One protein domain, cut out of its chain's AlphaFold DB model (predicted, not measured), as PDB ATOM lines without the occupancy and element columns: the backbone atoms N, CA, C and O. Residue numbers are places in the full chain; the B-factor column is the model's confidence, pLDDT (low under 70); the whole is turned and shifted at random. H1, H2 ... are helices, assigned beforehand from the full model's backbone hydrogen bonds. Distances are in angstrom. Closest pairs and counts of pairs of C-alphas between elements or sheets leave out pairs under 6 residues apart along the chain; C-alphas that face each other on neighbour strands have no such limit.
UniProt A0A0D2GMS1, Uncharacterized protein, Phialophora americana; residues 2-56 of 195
ATOM      1  N   LEU A   2      39.731  -2.010  10.129       82.19
ATOM      2  CA  LEU A   2      39.147  -3.362  10.259       82.19
ATOM      3  C   LEU A   2      39.707  -4.399   9.268       82.19
ATOM      4  O   LEU A   2      40.122  -5.465   9.697       82.19
ATOM      5  N   GLY A   3      39.801  -4.063   7.976       82.81
ATOM      6  CA  GLY A   3      40.283  -4.998   6.949       82.81
ATOM      7  C   GLY A   3      41.737  -5.465   7.096       82.81
ATOM      8  O   GLY A   3      42.096  -6.448   6.469       82.81
ATOM      9  N   TYR A   4      42.553  -4.800   7.924       82.75
ATOM     10  CA  TYR A   4      43.973  -5.131   8.108       82.75
ATOM     11  C   TYR A   4      44.316  -5.458   9.568       82.75
ATOM     12  O   TYR A   4      44.944  -6.472   9.860       82.75
ATOM     13  N   ALA A   5      43.844  -4.640  10.512       87.75
ATOM     14  CA  ALA A   5      44.122  -4.809  11.934       87.75
ATOM     15  C   ALA A   5      43.457  -6.061  12.516       87.75
ATOM     16  O   ALA A   5      44.095  -6.763  13.290       87.75
ATOM     17  N   LEU A   6      42.209  -6.371  12.135       88.69
ATOM     18  CA  LEU A   6      41.511  -7.539  12.676       88.69
ATOM     19  C   LEU A   6      42.198  -8.856  12.266       88.69
ATOM     20  O   LEU A   6      42.537  -9.614  13.173       88.69
ATOM     21  N   PRO A   7      42.492  -9.119  10.973       87.50
ATOM     22  CA  PRO A   7      43.257 -10.309  10.594       87.50
ATOM     23  C   PRO A   7      44.628 -10.374  11.279       87.50
ATOM     24  O   PRO A   7      45.042 -11.440  11.719       87.50
ATOM     25  N   THR A   8      45.307  -9.231  11.431       87.06
ATOM     26  CA  THR A   8      46.628  -9.176  12.078       87.06
ATOM     27  C   THR A   8      46.544  -9.558  13.556       87.06
ATOM     28  O   THR A   8      47.320 -10.382  14.022       87.06
ATOM     29  N   ILE A   9      45.580  -9.008  14.301       90.06
ATOM     30  CA  ILE A   9      45.365  -9.359  15.712       90.06
ATOM     31  C   ILE A   9      45.051 -10.851  15.840       90.06
ATOM     32  O   ILE A   9      45.637 -11.521  16.684       90.06
ATOM     33  N   LEU A  10      44.165 -11.378  14.988       89.75
ATOM     34  CA  LEU A  10      43.802 -12.796  14.997       89.75
ATOM     35  C   LEU A  10      45.010 -13.702  14.738       89.75
ATOM     36  O   LEU A  10      45.104 -14.746  15.368       89.75
ATOM     37  N   MET A  11      45.959 -13.302  13.894       85.56
ATOM     38  CA  MET A  11      47.188 -14.066  13.650       85.56
ATOM     39  C   MET A  11      48.100 -14.160  14.889       85.56
ATOM     40  O   MET A  11      48.747 -15.182  15.092       85.56
ATOM     41  N   PHE A  12      48.138 -13.122  15.734       86.19
ATOM     42  CA  PHE A  12      49.040 -13.048  16.895       86.19
ATOM     43  C   PHE A  12      48.420 -13.500  18.225       86.19
ATOM     44  O   PHE A  12      49.102 -13.503  19.253       86.19
ATOM     45  N   LEU A  13      47.141 -13.878  18.240       91.06
ATOM     46  CA  LEU A  13      46.528 -14.453  19.435       91.06
ATOM     47  C   LEU A  13      47.068 -15.874  19.697       91.06
ATOM     48  O   LEU A  13      47.305 -16.629  18.753       91.06
ATOM     49  N   PRO A  14      47.250 -16.272  20.971       90.12
ATOM     50  CA  PRO A  14      47.834 -17.562  21.334       90.12
ATOM     51  C   PRO A  14      46.805 -18.697  21.208       90.12
ATOM     52  O   PRO A  14      46.313 -19.239  22.202       90.12
ATOM     53  N   TRP A  15      46.444 -19.053  19.977       90.38
ATOM     54  CA  TRP A  15      45.555 -20.180  19.700       90.38
ATOM     55  C   TRP A  15      46.225 -21.511  20.055       90.38
ATOM     56  O   TRP A  15      47.416 -21.702  19.832       90.38
ATOM     57  N   ARG A  16      45.445 -22.451  20.602       90.19
ATOM     58  CA  ARG A  16      45.945 -23.780  21.000       90.19
ATOM     59  C   ARG A  16      46.119 -24.735  19.819       90.19
ATOM     60  O   ARG A  16      46.976 -25.607  19.854       90.19
ATOM     61  N   GLU A  17      45.288 -24.565  18.799       92.19
ATOM     62  CA  GLU A  17      45.219 -25.413  17.610       92.19
ATOM     63  C   GLU A  17      46.084 -24.816  16.483       92.19
ATOM     64  O   GLU A  17      45.779 -23.712  16.016       92.19
ATOM     65  N   PRO A  18      47.119 -25.520  15.981       85.56
ATOM     66  CA  PRO A  18      47.952 -25.033  14.874       85.56
ATOM     67  C   PRO A  18      47.159 -24.733  13.595       85.56
ATOM     68  O   PRO A  18      47.451 -23.772  12.886       85.56
ATOM     69  N   SER A  19      46.106 -25.513  13.338       89.69
ATOM     70  CA  SER A  19      45.173 -25.318  12.221       89.69
ATOM     71  C   SER A  19      44.476 -23.953  12.271       89.69
ATOM     72  O   SER A  19      44.225 -23.332  11.241       89.69
ATOM     73  N   THR A  20      44.206 -23.442  13.474       90.38
ATOM     74  CA  THR A  20      43.558 -22.141  13.673       90.38
ATOM     75  C   THR A  20      44.500 -20.996  13.305       90.38
ATOM     76  O   THR A  20      44.079 -20.054  12.637       90.38
ATOM     77  N   ILE A  21      45.781 -21.105  13.671       85.00
ATOM     78  CA  ILE A  21      46.811 -20.118  13.310       85.00
ATOM     79  C   ILE A  21      46.964 -20.055  11.787       85.00
ATOM     80  O   ILE A  21      46.875 -18.974  11.214       85.00
ATOM     81  N   GLN A  22      47.085 -21.211  11.127       85.12
ATOM     82  CA  GLN A  22      47.213 -21.295   9.666       85.12
ATOM     83  C   GLN A  22      45.999 -20.717   8.926       85.12
ATOM     84  O   GLN A  22      46.147 -20.044   7.905       85.12
ATOM     85  N   ASN A  23      44.787 -20.933   9.448       89.50
ATOM     86  CA  ASN A  23      43.570 -20.360   8.873       89.50
ATOM     87  C   ASN A  23      43.554 -18.829   8.980       89.50
ATOM     88  O   ASN A  23      43.173 -18.151   8.024       89.50
ATOM     89  N   PHE A  24      43.977 -18.267  10.117       89.88
ATOM     90  CA  PHE A  24      44.060 -16.815  10.278       89.88
ATOM     91  C   PHE A  24      45.198 -16.196   9.472       89.88
ATOM     92  O   PHE A  24      45.009 -15.120   8.911       89.88
ATOM     93  N   GLU A  25      46.328 -16.884   9.342       84.88
ATOM     94  CA  GLU A  25      47.406 -16.500   8.434       84.88
ATOM     95  C   GLU A  25      46.906 -16.474   6.983       84.88
ATOM     96  O   GLU A  25      47.068 -15.473   6.291       84.88
ATOM     97  N   SER A  26      46.164 -17.499   6.554       86.94
ATOM     98  CA  SER A  26      45.535 -17.547   5.226       86.94
ATOM     99  C   SER A  26      44.509 -16.427   5.014       86.94
ATOM    100  O   SER A  26      44.452 -15.836   3.938       86.94
ATOM    101  N   LEU A  27      43.716 -16.089   6.040       88.56
ATOM    102  CA  LEU A  27      42.782 -14.956   6.010       88.56
ATOM    103  C   LEU A  27      43.508 -13.602   5.980       88.56
ATOM    104  O   LEU A  27      42.977 -12.626   5.447       88.56
ATOM    105  N   TRP A  28      44.707 -13.524   6.555       89.62
ATOM    106  CA  TRP A  28      45.526 -12.321   6.576       89.62
ATOM    107  C   TRP A  28      46.148 -12.011   5.210       89.62
ATOM    108  O   TRP A  28      46.238 -10.834   4.855       89.62
ATOM    109  N   GLN A  29      46.486 -13.028   4.410       85.31
ATOM    110  CA  GLN A  29      47.072 -12.863   3.068       85.31
ATOM    111  C   GLN A  29      46.302 -11.861   2.166       85.31
ATOM    112  O   GLN A  29      46.911 -10.923   1.651       85.31
ATOM    113  N   PRO A  30      44.962 -11.945   2.007       86.94
ATOM    114  CA  PRO A  30      44.182 -10.980   1.219       86.94
ATOM    115  C   PRO A  30      43.835  -9.668   1.951       86.94
ATOM    116  O   PRO A  30      43.115  -8.830   1.398       86.94
ATOM    117  N   SER A  31      44.317  -9.441   3.178       86.44
ATOM    118  CA  SER A  31      43.951  -8.268   3.988       86.44
ATOM    119  C   SER A  31      44.139  -6.902   3.305       86.44
ATOM    120  O   SER A  31      43.271  -6.035   3.494       86.44
ATOM    121  N   PRO A  32      45.151  -6.672   2.436       80.25
ATOM    122  CA  PRO A  32      45.259  -5.412   1.702       80.25
ATOM    123  C   PRO A  32      44.062  -5.134   0.781       80.25
ATOM    124  O   PRO A  32      43.740  -3.973   0.539       80.25
ATOM    125  N   MET A  33      43.363  -6.172   0.305       86.62
ATOM    126  CA  MET A  33      42.185  -6.050  -0.564       86.62
ATOM    127  C   MET A  33      40.901  -5.770   0.226       86.62
ATOM    128  O   MET A  33      39.988  -5.113  -0.280       86.62
ATOM    129  N   PHE A  34      40.823  -6.210   1.486       88.44
ATOM    130  CA  PHE A  34      39.649  -5.973   2.330       88.44
ATOM    131  C   PHE A  34      39.454  -4.495   2.649       88.44
ATOM    132  O   PHE A  34      38.320  -4.026   2.714       88.44
ATOM    133  N   VAL A  35      40.538  -3.738   2.835       87.00
ATOM    134  CA  VAL A  35      40.457  -2.309   3.164       87.00
ATOM    135  C   VAL A  35      39.728  -1.499   2.079       87.00
ATOM    136  O   VAL A  35      38.707  -0.896   2.417       87.00
ATOM    137  N   PRO A  36      40.167  -1.473   0.803       88.69
ATOM    138  CA  PRO A  36      39.468  -0.723  -0.237       88.69
ATOM    139  C   PRO A  36      38.052  -1.256  -0.479       88.69
ATOM    140  O   PRO A  36      37.147  -0.453  -0.699       88.69
ATOM    141  N   LEU A  37      37.824  -2.570  -0.372       91.00
ATOM    142  CA  LEU A  37      36.493  -3.166  -0.517       91.00
ATOM    143  C   LEU A  37      35.520  -2.657   0.557       91.00
ATOM    144  O   LEU A  37      34.456  -2.127   0.234       91.00
ATOM    145  N   ILE A  38      35.903  -2.756   1.833       91.25
ATOM    146  CA  ILE A  38      35.093  -2.289   2.966       91.25
ATOM    147  C   ILE A  38      34.863  -0.779   2.860       91.25
ATOM    148  O   ILE A  38      33.726  -0.326   2.992       91.25
ATOM    149  N   CYS A  39      35.910   0.004   2.581       90.75
ATOM    150  CA  CYS A  39      35.790   1.453   2.407       90.75
ATOM    151  C   CYS A  39      34.829   1.818   1.269       90.75
ATOM    152  O   CYS A  39      34.026   2.734   1.428       90.75
ATOM    153  N   SER A  40      34.860   1.085   0.154       91.50
ATOM    154  CA  SER A  40      33.977   1.327  -0.991       91.50
ATOM    155  C   SER A  40      32.517   1.028  -0.653       91.50
ATOM    156  O   SER A  40      31.641   1.841  -0.938       91.50
ATOM    157  N   ILE A  41      32.248  -0.098   0.016       94.25
ATOM    158  CA  ILE A  41      30.895  -0.485   0.442       94.25
ATOM    159  C   ILE A  41      30.335   0.530   1.444       94.25
ATOM    160  O   ILE A  41      29.219   1.025   1.280       94.25
ATOM    161  N   LEU A  42      31.111   0.872   2.476       93.62
ATOM    162  CA  LEU A  42      30.688   1.834   3.493       93.62
ATOM    163  C   LEU A  42      30.509   3.235   2.900       93.62
ATOM    164  O   LEU A  42      29.515   3.894   3.204       93.62
ATOM    165  N   GLY A  43      31.420   3.663   2.023       91.25
ATOM    166  CA  GLY A  43      31.338   4.935   1.307       91.25
ATOM    167  C   GLY A  43      30.086   5.027   0.437       91.25
ATOM    168  O   GLY A  43      29.354   6.013   0.521       91.25
ATOM    169  N   TYR A  44      29.776   3.970  -0.319       92.44
ATOM    170  CA  TYR A  44      28.551   3.878  -1.112       92.44
ATOM    171  C   TYR A  44      27.293   3.971  -0.236       92.44
ATOM    172  O   TYR A  44      26.407   4.790  -0.493       92.44
ATOM    173  N   CYS A  45      27.225   3.177   0.836       94.81
ATOM    174  CA  CYS A  45      26.100   3.190   1.771       94.81
ATOM    175  C   CYS A  45      25.910   4.565   2.422       94.81
ATOM    176  O   CYS A  45      24.779   5.037   2.553       94.81
ATOM    177  N   PHE A  46      27.003   5.220   2.816       93.12
ATOM    178  CA  PHE A  46      26.979   6.548   3.416       93.12
ATOM    179  C   PHE A  46      26.473   7.606   2.431       93.12
ATOM    180  O   PHE A  46      25.537   8.339   2.757       93.12
ATOM    181  N   ALA A  47      27.027   7.644   1.216       91.12
ATOM    182  CA  ALA A  47      26.620   8.584   0.175       91.12
ATOM    183  C   ALA A  47      25.138   8.425  -0.186       91.12
ATOM    184  O   ALA A  47      24.401   9.413  -0.215       91.12
ATOM    185  N   LYS A  48      24.678   7.178  -0.358       93.06
ATOM    186  CA  LYS A  48      23.275   6.856  -0.648       93.06
ATOM    187  C   LYS A  48      22.336   7.313   0.469       93.06
ATOM    188  O   LYS A  48      21.320   7.936   0.185       93.06
ATOM    189  N   ARG A  49      22.672   7.043   1.736       94.56
ATOM    190  CA  ARG A  49      21.846   7.433   2.896       94.56
ATOM    191  C   ARG A  49      21.776   8.944   3.105       94.56
ATOM    192  O   ARG A  49      20.766   9.442   3.583       94.56
ATOM    193  N   ARG A  50      22.852   9.663   2.788       93.62
ATOM    194  CA  ARG A  50      22.953  11.117   2.972       93.62
ATOM    195  C   ARG A  50      22.521  11.916   1.740       93.62
ATOM    196  O   ARG A  50      22.553  13.139   1.795       93.62
ATOM    197  N   GLY A  51      22.146  11.251   0.643       90.50
ATOM    198  CA  GLY A  51      21.804  11.919  -0.613       90.50
ATOM    199  C   GLY A  51      22.956  12.756  -1.178       90.50
ATOM    200  O   GLY A  51      22.715  13.766  -1.838       90.50
ATOM    201  N   LEU A  52      24.207  12.375  -0.887       85.88
ATOM    202  CA  LEU A  52      25.374  13.115  -1.355       85.88
ATOM    203  C   LEU A  52      25.472  12.978  -2.871       85.88
ATOM    204  O   LEU A  52      25.553  11.870  -3.404       85.88
ATOM    205  N   LYS A  53      25.482  14.113  -3.568       82.06
ATOM    206  CA  LYS A  53      25.783  14.142  -4.996       82.06
ATOM    207  C   LYS A  53      27.292  14.098  -5.173       82.06
ATOM    208  O   LYS A  53      28.023  14.826  -4.507       82.06
ATOM    209  N   GLN A  54      27.746  13.247  -6.080       68.94
ATOM    210  CA  GLN A  54      29.152  13.144  -6.430       68.94
ATOM    211  C   GLN A  54      29.550  14.415  -7.191       68.94
ATOM    212  O   GLN A  54      29.215  14.589  -8.359       68.94
ATOM    213  N   THR A  55      30.197  15.352  -6.506       68.00
ATOM    214  CA  THR A  55      30.732  16.563  -7.128       68.00
ATOM    215  C   THR A  55      32.147  16.279  -7.601       68.00
ATOM    216  O   THR A  55      33.024  16.014  -6.778       68.00
ATOM    217  N   SER A  56      32.385  16.343  -8.910       62.59
ATOM    218  CA  SER A  56      33.751  16.341  -9.432       62.59
ATOM    219  C   SER A  56      34.480  17.581  -8.903       62.59
ATOM    220  O   SER A  56      33.959  18.691  -9.066       62.59
TER     221      SER A  56
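What this domain is: This is residues 2 to 56 of the 195 residues of an uncharacterized protein of Phialophora americana (UniProt A0A0D2GMS1). A short helical hairpin, H1 and H2, makes one end of a rod, and the longer helix H3 extends away from it, with its first part packed on H1. The 55 printed residues hold three named helices, in the order H1, H2, H3, and no named strand: all helix. The whole is extended, with a radius of gyration of the C-alphas of 16.1 A and spans of 50 by 16 by 13 A.

Where its parts are: H1, residues 2 to 12, begins at C-alpha 2 (39.147, -3.362, 10.259). H2 is residues 18 to 28. H3, residues 31 to 50, is 28.6 A long and ends at C-alpha 50 (22.953, 11.117, 2.972).

How they stand to each other: H1 and H2 touch as a hairpin, opposite ways at a shallow tilt of 24 degrees; their closest C-alphas, of Pro 7 and Trp 28, are 5.0 A apart. H3 touches H1 with residues 31 to 38 alone, opposite ways at a tilt of 35.4 degrees, only just steep; the closest C-alphas, of Gly 3 and Val 35, are 4.6 A apart. H2 and H3 meet only through their link. Every O i to N i+4 pair is within hydrogen-bond range in H2, 6 of 7 in H1 and 14 of 16 in H3.

The domain as a whole: The C-alphas of Arg 16 and Ser 56, the two farthest apart, are 51.8 A apart. Residues 14 to 19 and 45 to 51 stand free. The printed part has no cut, and both links are tight. Residues 54 to 56 have pLDDT under 70.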